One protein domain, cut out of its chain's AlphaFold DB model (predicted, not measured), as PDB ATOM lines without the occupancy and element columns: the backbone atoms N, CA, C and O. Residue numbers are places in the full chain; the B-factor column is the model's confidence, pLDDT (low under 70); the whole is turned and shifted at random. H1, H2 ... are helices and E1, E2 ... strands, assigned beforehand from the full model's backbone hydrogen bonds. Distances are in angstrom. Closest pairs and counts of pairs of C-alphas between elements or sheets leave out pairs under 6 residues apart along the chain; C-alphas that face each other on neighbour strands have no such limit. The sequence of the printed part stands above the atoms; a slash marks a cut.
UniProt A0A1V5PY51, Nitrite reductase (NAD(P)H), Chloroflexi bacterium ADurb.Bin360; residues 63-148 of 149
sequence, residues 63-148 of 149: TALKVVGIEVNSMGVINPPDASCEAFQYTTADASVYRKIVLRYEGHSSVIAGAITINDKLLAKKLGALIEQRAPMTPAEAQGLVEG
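Overview. This is residues 63 to 148 of the 149 residues of the protein "Nitrite reductase (NAD(P)H)" of Chloroflexi bacterium ADurb.Bin360 (UniProt A0A1V5PY51). A long, twisted sheet of five strands has two helices over one face, both running along the strands, H1 over E2 and E5 and H2 over E4 and E3. The opposite face has no named helix over it. The printed part has 86 residues with five named strands and then two named helices, E1 E2 E3 E4 E5 H1 H2; the sheet's order is E1 E2 E5 E4 E3, all antiparallel, and the class is mixed, helices and strands. It is compact, with a radius of gyration of the C-alphas of 12.4 A, and elongated in outline, spanning 42 by 25 by 22 A.

Along the chain. E1 is residues 63 to 67, 12.5 A long, beginning at C-alpha 63 at (-3.468, -34.598, -8.446). E2 is residues 70 to 76, 20.1 A, and E3 residues 85 to 91, 20.0 A. E4 is residues 98 to 106, 26.5 A, and E5 residues 109 to 118, 27.6 A, ending at C-alpha 118 at (-6.608, -28.261, 1.561). H1 is residues 121 to 132, 16.6 A. H2 is residues 139 to 147, 12.3 A, ending at C-alpha 147 at (0.259, -18.608, 7.037).

Arrangement. E1, an edge strand, forms a hairpin with E2, with N 65 and O 72 2.9 A apart. E2 is the antiparallel neighbour of E5, with N 73 and O 117 at 2.8 A. E3, E4 and E5 form a meander, each strand the antiparallel neighbour of the one before; N 88 and O 101 are 2.8 A apart, and N 102 and O 114 2.8 A. With E2 they form a Greek key, four strands in a row whose first is the antiparallel neighbour of the fourth. H1 is on the sheet at a height of 7.9 A, only just along the strands, at 29 degrees to E5 on the local plane; the closest C-alphas of E5 and H1 are those of Ile 112 and Ile 131, 5.6 A apart. H2 is on the same face at a height of 7.6 A, at 15 degrees to E3 on the local plane; the closest C-alphas of E3 and H2 are those of Tyr 90 and Val 146, 5.4 A apart. This makes two layers, helices on one face of a sheet. H1 and H2 are only just apart, their closest C-alphas 8.4 A from each other. In H1 and H2 every O i to N i+4 pair is within hydrogen-bond range.

Size, cuts and confidence. The two C-alphas farthest apart are those of Val 68 and Gly 107, 42.3 A. The printed part has no cut. No link is long; that from E2 to E3, 8 residues, is short. The mean pLDDT of the printed part is 89.5, with residues 63 to 69 under 70.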
ATOM      1  N   THR A  63      -2.411 -33.777  -9.049       55.81
ATOM      2  CA  THR A  63      -3.468 -34.598  -8.446       55.81
ATOM      3  C   THR A  63      -4.356 -33.689  -7.605       55.81
ATOM      4  O   THR A  63      -3.923 -33.096  -6.618       55.81
ATOM      5  N   ALA A  64      -5.608 -33.540  -8.030       53.06
ATOM      6  CA  ALA A  64      -6.653 -32.899  -7.244       53.06
ATOM      7  C   ALA A  64      -7.634 -33.987  -6.802       53.06
ATOM      8  O   ALA A  64      -8.301 -34.603  -7.635       53.06
ATOM      9  N   LEU A  65      -7.700 -34.248  -5.499       49.78
ATOM     10  CA  LEU A  65      -8.622 -35.207  -4.904       49.78
ATOM     11  C   LEU A  65      -9.772 -34.428  -4.255       49.78
ATOM     12  O   LEU A  65      -9.567 -33.663  -3.314       49.78
ATOM     13  N   LYS A  66     -10.993 -34.633  -4.755       47.81
ATOM     14  CA  LYS A  66     -12.224 -34.163  -4.107       47.81
ATOM     15  C   LYS A  66     -12.919 -35.344  -3.454       47.81
ATOM     16  O   LYS A  66     -13.513 -36.167  -4.143       47.81
ATOM     17  N   VAL A  67     -12.858 -35.416  -2.130       49.03
ATOM     18  CA  VAL A  67     -13.619 -36.377  -1.322       49.03
ATOM     19  C   VAL A  67     -14.534 -35.560  -0.418       49.03
ATOM     20  O   VAL A  67     -14.055 -34.675   0.278       49.03
ATOM     21  N   VAL A  68     -15.846 -35.809  -0.509       48.94
ATOM     22  CA  VAL A  68     -16.951 -35.246   0.303       48.94
ATOM     23  C   VAL A  68     -16.583 -33.988   1.111       48.94
ATOM     24  O   VAL A  68     -16.194 -34.067   2.271       48.94
ATOM     25  N   GLY A  69     -16.726 -32.813   0.490       64.00
ATOM     26  CA  GLY A  69     -16.582 -31.511   1.159       64.00
ATOM     27  C   GLY A  69     -15.147 -31.020   1.389       64.00
ATOM     28  O   GLY A  69     -14.986 -29.871   1.784       64.00
ATOM     29  N   ILE A  70     -14.128 -31.837   1.104       75.56
ATOM     30  CA  ILE A  70     -12.715 -31.474   1.251       75.56
ATOM     31  C   ILE A  70     -12.055 -31.429  -0.133       75.56
ATOM     32  O   ILE A  70     -12.074 -32.406  -0.889       75.56
ATOM     33  N   GLU A  71     -11.479 -30.279  -0.479       80.62
ATOM     34  CA  GLU A  71     -10.717 -30.089  -1.716       80.62
ATOM     35  C   GLU A  71      -9.221 -30.170  -1.412       80.62
ATOM     36  O   GLU A  71      -8.671 -29.257  -0.803       80.62
ATOM     37  N   VAL A  72      -8.565 -31.253  -1.838       87.25
ATOM     38  CA  VAL A  72      -7.118 -31.444  -1.677       87.25
ATOM     39  C   VAL A  72      -6.439 -31.287  -3.033       87.25
ATOM     40  O   VAL A  72      -6.765 -32.005  -3.978       87.25
ATOM     41  N   ASN A  73      -5.468 -30.382  -3.128       89.25
ATOM     42  CA  ASN A  73      -4.635 -30.208  -4.315       89.25
ATOM     43  C   ASN A  73      -3.176 -30.491  -3.964       89.25
ATOM     44  O   ASN A  73      -2.665 -29.941  -2.990       89.25
ATOM     45  N   SER A  74      -2.513 -31.307  -4.778       91.19
ATOM     46  CA  SER A  74      -1.100 -31.652  -4.651       91.19
ATOM     47  C   SER A  74      -0.405 -31.499  -6.003       91.19
ATOM     48  O   SER A  74      -0.849 -32.060  -7.009       91.19
ATOM     49  N   MET A  75       0.671 -30.715  -6.033       92.44
ATOM     50  CA  MET A  75       1.354 -30.291  -7.259       92.44
ATOM     51  C   MET A  75       2.869 -30.322  -7.064       92.44
ATOM     52  O   MET A  75       3.370 -29.863  -6.039       92.44
ATOM     53  N   GLY A  76       3.603 -30.808  -8.065       91.44
ATOM     54  CA  GLY A  76       5.068 -30.808  -8.058       91.44
ATOM     55  C   GLY A  76       5.694 -31.695  -6.971       91.44
ATOM     56  O   GLY A  76       5.158 -32.736  -6.593       91.44
ATOM     57  N   VAL A  77       6.866 -31.289  -6.481       90.31
ATOM     58  CA  VAL A  77       7.649 -32.000  -5.460       90.31
ATOM     59  C   VAL A  77       7.066 -31.736  -4.074       90.31
ATOM     60  O   VAL A  77       7.344 -30.716  -3.458       90.31
ATOM     61  N   ILE A  78       6.269 -32.670  -3.560       89.38
ATOM     62  CA  ILE A  78       5.658 -32.546  -2.224       89.38
ATOM     63  C   ILE A  78       6.471 -33.195  -1.103       89.38
ATOM     64  O   ILE A  78       6.331 -32.818   0.061       89.38
ATOM     65  N   ASN A  79       7.324 -34.157  -1.445       88.19
ATOM     66  CA  ASN A  79       8.251 -34.807  -0.530       88.19
ATOM     67  C   ASN A  79       9.661 -34.385  -0.949       88.19
ATOM     68  O   ASN A  79      10.090 -34.794  -2.031       88.19
ATOM     69  N   PRO A  80      10.348 -33.540  -0.155       87.38
ATOM     70  CA  PRO A  80      11.740 -33.174  -0.396       87.38
ATOM     71  C   PRO A  80      12.593 -34.436  -0.619       87.38
ATOM     72  O   PRO A  80      12.639 -35.282   0.275       87.38
ATOM     73  N   PRO A  81      13.214 -34.615  -1.798       81.12
ATOM     74  CA  PRO A  81      13.975 -35.826  -2.105       81.12
ATOM     75  C   PRO A  81      15.343 -35.855  -1.411       81.12
ATOM     76  O   PRO A  81      15.914 -36.925  -1.217       81.12
ATOM     77  N   ASP A  82      15.865 -34.683  -1.048       90.94
ATOM     78  CA  ASP A  82      17.181 -34.476  -0.455       90.94
ATOM     79  C   ASP A  82      17.251 -33.084   0.215       90.94
ATOM     80  O   ASP A  82      16.265 -32.341   0.255       90.94
ATOM     81  N   ALA A  83      18.429 -32.728   0.734       89.88
ATOM     82  CA  ALA A  83      18.680 -31.470   1.439       89.88
ATOM     83  C   ALA A  83      18.659 -30.209   0.548       89.88
ATOM     84  O   ALA A  83      18.743 -29.104   1.073       89.88
ATOM     85  N   SER A  84      18.538 -30.338  -0.780       93.38
ATOM     86  CA  SER A  84      18.344 -29.190  -1.682       93.38
ATOM     87  C   SER A  84      16.931 -28.614  -1.612       93.38
ATOM     88  O   SER A  84      16.639 -27.633  -2.293       93.38
ATOM     89  N   CYS A  85      16.031 -29.223  -0.840       95.31
ATOM     90  CA  CYS A  85      14.646 -28.800  -0.734       95.31
ATOM     91  C   CYS A  85      14.262 -28.485   0.715       95.31
ATOM     92  O   CYS A  85      14.636 -29.198   1.642       95.31
ATOM     93  N   GLU A  86      13.444 -27.452   0.894       96.06
ATOM     94  CA  GLU A  86      12.902 -27.039   2.191       96.06
ATOM     95  C   GLU A  86      11.383 -26.935   2.107       96.06
ATOM     96  O   GLU A  86      10.836 -26.508   1.089       96.06
ATOM     97  N   ALA A  87      10.693 -27.354   3.166       96.56
ATOM     98  CA  ALA A  87       9.241 -27.363   3.218       96.56
ATOM     99  C   ALA A  87       8.722 -26.405   4.292       96.56
ATOM    100  O   ALA A  87       9.081 -26.513   5.462       96.56
ATOM    101  N   PHE A  88       7.798 -25.543   3.887       96.94
ATOM    102  CA  PHE A  88       7.047 -24.633   4.741       96.94
ATOM    103  C   PHE A  88       5.628 -25.161   4.840       96.94
ATOM    104  O   PHE A  88       5.042 -25.543   3.822       96.94
ATOM    105  N   GLN A  89       5.070 -25.222   6.045       95.50
ATOM    106  CA  GLN A  89       3.730 -25.759   6.236       95.50
ATOM    107  C   GLN A  89       2.958 -25.036   7.329       95.50
ATOM    108  O   GLN A  89       3.520 -24.598   8.329       95.50
ATOM    109  N   TYR A  90       1.649 -24.971   7.135       94.94
ATOM    110  CA  TYR A  90       0.705 -24.404   8.075       94.94
ATOM    111  C   TYR A  90      -0.555 -25.263   8.113       94.94
ATOM    112  O   TYR A  90      -1.071 -25.677   7.070       94.94
ATOM    113  N   THR A  91      -1.056 -25.491   9.321       94.06
ATOM    114  CA  THR A  91      -2.305 -26.206   9.570       94.06
ATOM    115  C   THR A  91      -3.108 -25.412  10.585       94.06
ATOM    116  O   THR A  91      -2.561 -24.987  11.604       94.06
ATOM    117  N   THR A  92      -4.402 -25.220  10.338       90.19
ATOM    118  CA  THR A  92      -5.305 -24.660  11.350       90.19
ATOM    119  C   THR A  92      -5.503 -25.646  12.502       90.19
ATOM    120  O   THR A  92      -5.345 -26.854  12.341       90.19
ATOM    121  N   ALA A  93      -5.873 -25.146  13.684       90.19
ATOM    122  CA  ALA A  93      -6.062 -25.988  14.870       90.19
ATOM    123  C   ALA A  93      -7.152 -27.064  14.691       90.19
ATOM    124  O   ALA A  93      -7.058 -28.140  15.270       90.19
ATOM    125  N   ASP A  94      -8.165 -26.783  13.870       88.69
ATOM    126  CA  ASP A  94      -9.246 -27.709  13.516       88.69
ATOM    127  C   ASP A  94      -8.906 -28.633  12.329       88.69
ATOM    128  O   ASP A  94      -9.759 -29.404  11.892       88.69
ATOM    129  N   ALA A  95      -7.683 -28.548  11.789       83.38
ATOM    130  CA  ALA A  95      -7.204 -29.274  10.610       83.38
ATOM    131  C   ALA A  95      -8.049 -29.075   9.332       83.38
ATOM    132  O   ALA A  95      -7.912 -29.838   8.373       83.38
ATOM    133  N   SER A  96      -8.898 -28.041   9.288       86.69
ATOM    134  CA  SER A  96      -9.744 -27.729   8.128       86.69
ATOM    135  C   SER A  96      -8.956 -27.144   6.952       86.69
ATOM    136  O   SER A  96      -9.365 -27.300   5.798       86.69
ATOM    137  N   VAL A  97      -7.816 -26.507   7.238       89.00
ATOM    138  CA  VAL A  97      -6.876 -25.965   6.256       89.00
ATOM    139  C   VAL A  97      -5.502 -26.568   6.502       89.00
ATOM    140  O   VAL A  97      -4.978 -26.544   7.614       89.00
ATOM    141  N   TYR A  98      -4.898 -27.051   5.423       92.62
ATOM    142  CA  TYR A  98      -3.499 -27.449   5.367       92.62
ATOM    143  C   TYR A  98      -2.868 -26.812   4.141       92.62
ATOM    144  O   TYR A  98      -3.415 -26.890   3.039       92.62
ATOM    145  N   ARG A  99      -1.713 -26.185   4.322       95.19
ATOM    146  CA  ARG A  99      -0.923 -25.589   3.249       95.19
ATOM    147  C   ARG A  99       0.509 -26.053   3.408       95.19
ATOM    148  O   ARG A  99       1.061 -25.983   4.500       95.19
ATOM    149  N   LYS A 100       1.108 -26.501   2.315       97.00
ATOM    150  CA  LYS A 100       2.524 -26.837   2.221       97.00
ATOM    151  C   LYS A 100       3.085 -26.202   0.965       97.00
ATOM    152  O   LYS A 100       2.472 -26.323  -0.091       97.00
ATOM    153  N   ILE A 101       4.251 -25.587   1.072       97.75
ATOM    154  CA  ILE A 101       5.058 -25.134  -0.059       97.75
ATOM    155  C   ILE A 101       6.434 -25.775   0.089       97.75
ATOM    156  O   ILE A 101       6.996 -25.796   1.180       97.75
ATOM    157  N   VAL A 102       6.961 -26.320  -1.002       98.00
ATOM    158  CA  VAL A 102       8.319 -26.858  -1.070       98.00
ATOM    159  C   VAL A 102       9.131 -25.974  -1.999       98.00
ATOM    160  O   VAL A 102       8.754 -25.773  -3.156       98.00
ATOM    161  N   LEU A 103      10.244 -25.461  -1.491       97.88
ATOM    162  CA  LEU A 103      11.246 -24.747  -2.269       97.88
ATOM    163  C   LEU A 103      12.372 -25.700  -2.653       97.88
ATOM    164  O   LEU A 103      12.725 -26.584  -1.872       97.88
ATOM    165  N   ARG A 104      12.950 -25.499  -3.836       97.31
ATOM    166  CA  ARG A 104      14.217 -26.105  -4.255       97.31
ATOM    167  C   ARG A 104      15.271 -25.015  -4.348       97.31
ATOM    168  O   ARG A 104      15.046 -24.000  -5.003       97.31
ATOM    169  N   TYR A 105      16.409 -25.249  -3.716       96.56
ATOM    170  CA  TYR A 105      17.560 -24.363  -3.740       96.56
ATOM    171  C   TYR A 105      18.456 -24.663  -4.939       96.56
ATOM    172  O   TYR A 105      18.843 -25.804  -5.189       96.56
ATOM    173  N   GLU A 106      18.815 -23.601  -5.649       92.56
ATOM    174  CA  GLU A 106      19.762 -23.590  -6.757       92.56
ATOM    175  C   GLU A 106      20.869 -22.585  -6.406       92.56
ATOM    176  O   GLU A 106      20.806 -21.391  -6.708       92.56
ATOM    177  N   GLY A 107      21.870 -23.063  -5.661       89.56
ATOM    178  CA  GLY A 107      22.900 -22.209  -5.070       89.56
ATOM    179  C   GLY A 107      22.337 -21.342  -3.939       89.56
ATOM    180  O   GLY A 107      21.868 -21.869  -2.936       89.56
ATOM    181  N   HIS A 108      22.398 -20.017  -4.099       89.06
ATOM    182  CA  HIS A 108      21.882 -19.044  -3.119       89.06
ATOM    183  C   HIS A 108      20.440 -18.598  -3.410       89.06
ATOM    184  O   HIS A 108      19.884 -17.790  -2.667       89.06
ATOM    185  N   SER A 109      19.846 -19.099  -4.494       94.06
ATOM    186  CA  SER A 109      18.482 -18.786  -4.916       94.06
ATOM    187  C   SER A 109      17.569 -19.984  -4.686       94.06
ATOM    188  O   SER A 109      18.035 -21.116  -4.564       94.06
ATOM    189  N   SER A 110      16.261 -19.750  -4.649       96.88
ATOM    190  CA  SER A 110      15.266 -20.815  -4.566       96.88
ATOM    191  C   SER A 110      14.088 -20.564  -5.497       96.88
ATOM    192  O   SER A 110      13.725 -19.423  -5.795       96.88
ATOM    193  N   VAL A 111      13.510 -21.662  -5.972       97.88
ATOM    194  CA  VAL A 111      12.301 -21.691  -6.798       97.88
ATOM    195  C   VAL A 111      11.254 -22.570  -6.133       97.88
ATOM    196  O   VAL A 111      11.584 -23.516  -5.410       97.88
ATOM    197  N   ILE A 112       9.979 -22.292  -6.391       97.75
ATOM    198  CA  ILE A 112       8.911 -23.175  -5.929       97.75
ATOM    199  C   ILE A 112       8.954 -24.504  -6.696       97.75
ATOM    200  O   ILE A 112       8.919 -24.546  -7.925       97.75
ATOM    201  N   ALA A 113       9.034 -25.604  -5.952       96.25
ATOM    202  CA  ALA A 113       9.151 -26.952  -6.494       96.25
ATOM    203  C   ALA A 113       7.861 -27.764  -6.348       96.25
ATOM    204  O   ALA A 113       7.611 -28.663  -7.152       96.25
ATOM    205  N   GLY A 114       7.039 -27.467  -5.342       96.44
ATOM    206  CA  GLY A 114       5.771 -28.152  -5.130       96.44
ATOM    207  C   GLY A 114       4.913 -27.522  -4.044       96.44
ATOM    208  O   GLY A 114       5.358 -26.642  -3.307       96.44
ATOM    209  N   ALA A 115       3.664 -27.968  -3.953       97.06
ATOM    210  CA  ALA A 115       2.716 -27.497  -2.958       97.06
ATOM    211  C   ALA A 115       1.609 -28.514  -2.654       97.06
ATOM    212  O   ALA A 115       1.219 -29.306  -3.514       97.06
ATOM    213  N   ILE A 116       1.061 -28.428  -1.439       95.44
ATOM    214  CA  ILE A 116      -0.199 -29.065  -1.042       95.44
ATOM    215  C   ILE A 116      -1.128 -27.980  -0.500       95.44
ATOM    216  O   ILE A 116      -0.700 -27.135   0.281       95.44
ATOM    217  N   THR A 117      -2.402 -28.006  -0.879       94.38
ATOM    218  CA  THR A 117      -3.438 -27.155  -0.274       94.38
ATOM    219  C   THR A 117      -4.682 -27.980   0.028       94.38
ATOM    220  O   THR A 117      -5.070 -28.831  -0.771       94.38
ATOM    221  N   ILE A 118      -5.306 -27.720   1.173       92.38
ATOM    222  CA  ILE A 118      -6.608 -28.261   1.561       92.38
ATOM    223  C   ILE A 118      -7.567 -27.091   1.759       92.38
ATOM    224  O   ILE A 118      -7.257 -26.162   2.502       92.38
ATOM    225  N   ASN A 119      -8.716 -27.147   1.083       87.94
ATOM    226  CA  ASN A 119      -9.801 -26.162   1.137       87.94
ATOM    227  C   ASN A 119      -9.407 -24.724   0.742       87.94
ATOM    228  O   ASN A 119     -10.084 -23.770   1.115       87.94
ATOM    229  N   ASP A 120      -8.360 -24.559  -0.074       88.19
ATOM    230  CA  ASP A 120      -7.907 -23.252  -0.567       88.19
ATOM    231  C   ASP A 120      -7.670 -23.261  -2.085       88.19
ATOM    232  O   ASP A 120      -6.547 -23.328  -2.591       88.19
ATOM    233  N   LYS A 121      -8.771 -23.227  -2.842       85.94
ATOM    234  CA  LYS A 121      -8.763 -23.349  -4.307       85.94
ATOM    235  C   LYS A 121      -8.037 -22.202  -5.015       85.94
ATOM    236  O   LYS A 121      -7.422 -22.403  -6.066       85.94
ATOM    237  N   LEU A 122      -8.137 -20.987  -4.478       90.06
ATOM    238  CA  LEU A 122      -7.487 -19.815  -5.066       90.06
ATOM    239  C   LEU A 122      -5.972 -19.911  -4.899       90.06
ATOM    240  O   LEU A 122      -5.242 -19.700  -5.872       90.06
ATOM    241  N   LEU A 123      -5.508 -20.306  -3.710       91.94
ATOM    242  CA  LEU A 123      -4.095 -20.559  -3.475       91.94
ATOM    243  C   LEU A 123      -3.592 -21.730  -4.324       91.94
ATOM    244  O   LEU A 123      -2.539 -21.603  -4.942       91.94
ATOM    245  N   ALA A 124      -4.361 -22.817  -4.443       92.00
ATOM    246  CA  ALA A 124      -4.009 -23.954  -5.294       92.00
ATOM    247  C   ALA A 124      -3.728 -23.523  -6.742       92.00
ATOM    248  O   ALA A 124      -2.672 -23.827  -7.293       92.00
ATOM    249  N   LYS A 125      -4.641 -22.743  -7.340       91.75
ATOM    250  CA  LYS A 125      -4.482 -22.229  -8.709       91.75
ATOM    251  C   LYS A 125      -3.246 -21.334  -8.846       91.75
ATOM    252  O   LYS A 125      -2.517 -21.448  -9.828       91.75
ATOM    253  N   LYS A 126      -3.013 -20.446  -7.875       94.88
ATOM    254  CA  LYS A 126      -1.845 -19.555  -7.862       94.88
ATOM    255  C   LYS A 126      -0.541 -20.354  -7.782       94.88
ATOM    256  O   LYS A 126       0.354 -20.122  -8.586       94.88
ATOM    257  N   LEU A 127      -0.442 -21.295  -6.842       95.62
ATOM    258  CA  LEU A 127       0.760 -22.107  -6.641       95.62
ATOM    259  C   LEU A 127       1.034 -23.021  -7.838       95.62
ATOM    260  O   LEU A 127       2.185 -23.125  -8.244       95.62
ATOM    261  N   GLY A 128      -0.001 -23.606  -8.453       93.25
ATOM    262  CA  GLY A 128       0.141 -24.390  -9.683       93.25
ATOM    263  C   GLY A 128       0.815 -23.599 -10.808       93.25
ATOM    264  O   GLY A 128       1.806 -24.059 -11.367       93.25
ATOM    265  N   ALA A 129       0.363 -22.364 -11.057       93.44
ATOM    266  CA  ALA A 129       0.971 -21.497 -12.069       93.44
ATOM    267  C   ALA A 129       2.433 -21.130 -11.747       93.44
ATOM    268  O   ALA A 129       3.270 -21.080 -12.647       93.44
ATOM    269  N   LEU A 130       2.761 -20.890 -10.471       96.50
ATOM    270  CA  LEU A 130       4.133 -20.585 -10.053       96.50
ATOM    271  C   LEU A 130       5.063 -21.803 -10.194       96.50
ATOM    272  O   LEU A 130       6.214 -21.640 -10.596       96.50
ATOM    273  N   ILE A 131       4.564 -23.011  -9.911       96.00
ATOM    274  CA  ILE A 131       5.295 -24.275 -10.097       96.00
ATOM    275  C   ILE A 131       5.570 -24.520 -11.583       96.00
ATOM    276  O   ILE A 131       6.706 -24.819 -11.949       96.00
ATOM    277  N   GLU A 132       4.568 -24.343 -12.447       90.81
ATOM    278  CA  GLU A 132       4.727 -24.476 -13.904       90.81
ATOM    279  C   GLU A 132       5.787 -23.515 -14.460       90.81
ATOM    280  O   GLU A 132       6.571 -23.887 -15.331       90.81
ATOM    281  N   GLN A 133       5.857 -22.295 -13.920       94.12
ATOM    282  CA  GLN A 133       6.818 -21.267 -14.334       94.12
ATOM    283  C   GLN A 133       8.195 -21.400 -13.669       94.12
ATOM    284  O   GLN A 133       9.086 -20.614 -13.989       94.12
ATOM    285  N   ARG A 134       8.378 -22.347 -12.732       94.31
ATOM    286  CA  ARG A 134       9.557 -22.423 -11.844       94.31
ATOM    287  C   ARG A 134       9.897 -21.064 -11.227       94.31
ATOM    288  O   ARG A 134      11.044 -20.621 -11.243       94.31
ATOM    289  N   ALA A 135       8.873 -20.378 -10.728       96.94
ATOM    290  CA  ALA A 135       9.019 -19.017 -10.244       96.94
ATOM    291  C   ALA A 135       9.992 -18.952  -9.048       96.94
ATOM    292  O   ALA A 135       9.902 -19.795  -8.143       96.94
ATOM    293  N   PRO A 136      10.885 -17.946  -9.005       97.56
ATOM    294  CA  PRO A 136      11.658 -17.639  -7.810       97.56
ATOM    295  C   PRO A 136      10.731 -17.395  -6.620       97.56
ATOM    296  O   PRO A 136       9.712 -16.715  -6.755       97.56
ATOM    297  N   MET A 137      11.075 -17.954  -5.464       97.69
ATOM    298  CA  MET A 137      10.323 -17.755  -4.229       97.69
ATOM    299  C   MET A 137      11.262 -17.882  -3.041       97.69
ATOM    300  O   MET A 137      11.942 -18.890  -2.899       97.69
ATOM    301  N   THR A 138      11.274 -16.872  -2.183       97.31
ATOM    302  CA  THR A 138      12.084 -16.850  -0.964       97.31
ATOM    303  C   THR A 138      11.412 -17.612   0.186       97.31
ATOM    304  O   THR A 138      10.182 -17.735   0.216       97.31
ATOM    305  N   PRO A 139      12.178 -18.048   1.205       96.75
ATOM    306  CA  PRO A 139      11.623 -18.629   2.432       96.75
ATOM    307  C   PRO A 139      10.576 -17.749   3.124       96.75
ATOM    308  O   PRO A 139       9.562 -18.246   3.605       96.75
ATOM    309  N   ALA A 140      10.786 -16.428   3.145       96.31
ATOM    310  CA  ALA A 140       9.857 -15.489   3.768       96.31
ATOM    311  C   ALA A 140       8.520 -15.408   3.011       96.31
ATOM    312  O   ALA A 140       7.460 -15.398   3.636       96.31
ATOM    313  N   GLU A 141       8.558 -15.400   1.676       96.44
ATOM    314  CA  GLU A 141       7.351 -15.440   0.842       96.44
ATOM    315  C   GLU A 141       6.610 -16.772   0.993       96.44
ATOM    316  O   GLU A 141       5.387 -16.778   1.141       96.44
ATOM    317  N   ALA A 142       7.338 -17.896   1.008       96.75
ATOM    318  CA  ALA A 142       6.754 -19.214   1.231       96.75
ATOM    319  C   ALA A 142       6.068 -19.295   2.605       96.75
ATOM    320  O   ALA A 142       4.919 -19.735   2.684       96.75
ATOM    321  N   GLN A 143       6.727 -18.808   3.665       96.94
ATOM    322  CA  GLN A 143       6.165 -18.756   5.015       96.94
ATOM    323  C   GLN A 143       4.910 -17.872   5.080       96.94
ATOM    324  O   GLN A 143       3.891 -18.290   5.630       96.94
ATOM    325  N   GLY A 144       4.945 -16.677   4.480       95.75
ATOM    326  CA  GLY A 144       3.788 -15.777   4.430       95.75
ATOM    327  C   GLY A 144       2.585 -16.419   3.736       95.75
ATOM    328  O   GLY A 144       1.482 -16.433   4.282       95.75
ATOM    329  N   LEU A 145       2.814 -17.063   2.588       94.31
ATOM    330  CA  LEU A 145       1.760 -17.734   1.825       94.31
ATOM    331  C   LEU A 145       1.128 -18.911   2.578       94.31
ATOM    332  O   LEU A 145      -0.094 -19.068   2.520       94.31
ATOM    333  N   VAL A 146       1.912 -19.738   3.285       94.69
ATOM    334  CA  VAL A 146       1.326 -20.839   4.072       94.69
ATOM    335  C   VAL A 146       0.525 -20.308   5.263       94.69
ATOM    336  O   VAL A 146      -0.575 -20.796   5.515       94.69
ATOM    337  N   GLU A 147       0.982 -19.245   5.925       92.19
ATOM    338  CA  GLU A 147       0.259 -18.608   7.037       92.19
ATOM    339  C   GLU A 147      -0.965 -17.788   6.591       92.19
ATOM    340  O   GLU A 147      -1.814 -17.452   7.415       92.19
ATOM    341  N   GLY A 148      -1.101 -17.497   5.293       82.75
ATOM    342  CA  GLY A 148      -2.184 -16.669   4.750       82.75
ATOM    343  C   GLY A 148      -1.989 -15.170   4.982       82.75
ATOM    344  O   GLY A 148      -2.981 -14.459   5.144       82.75
TER     345      GLY A 148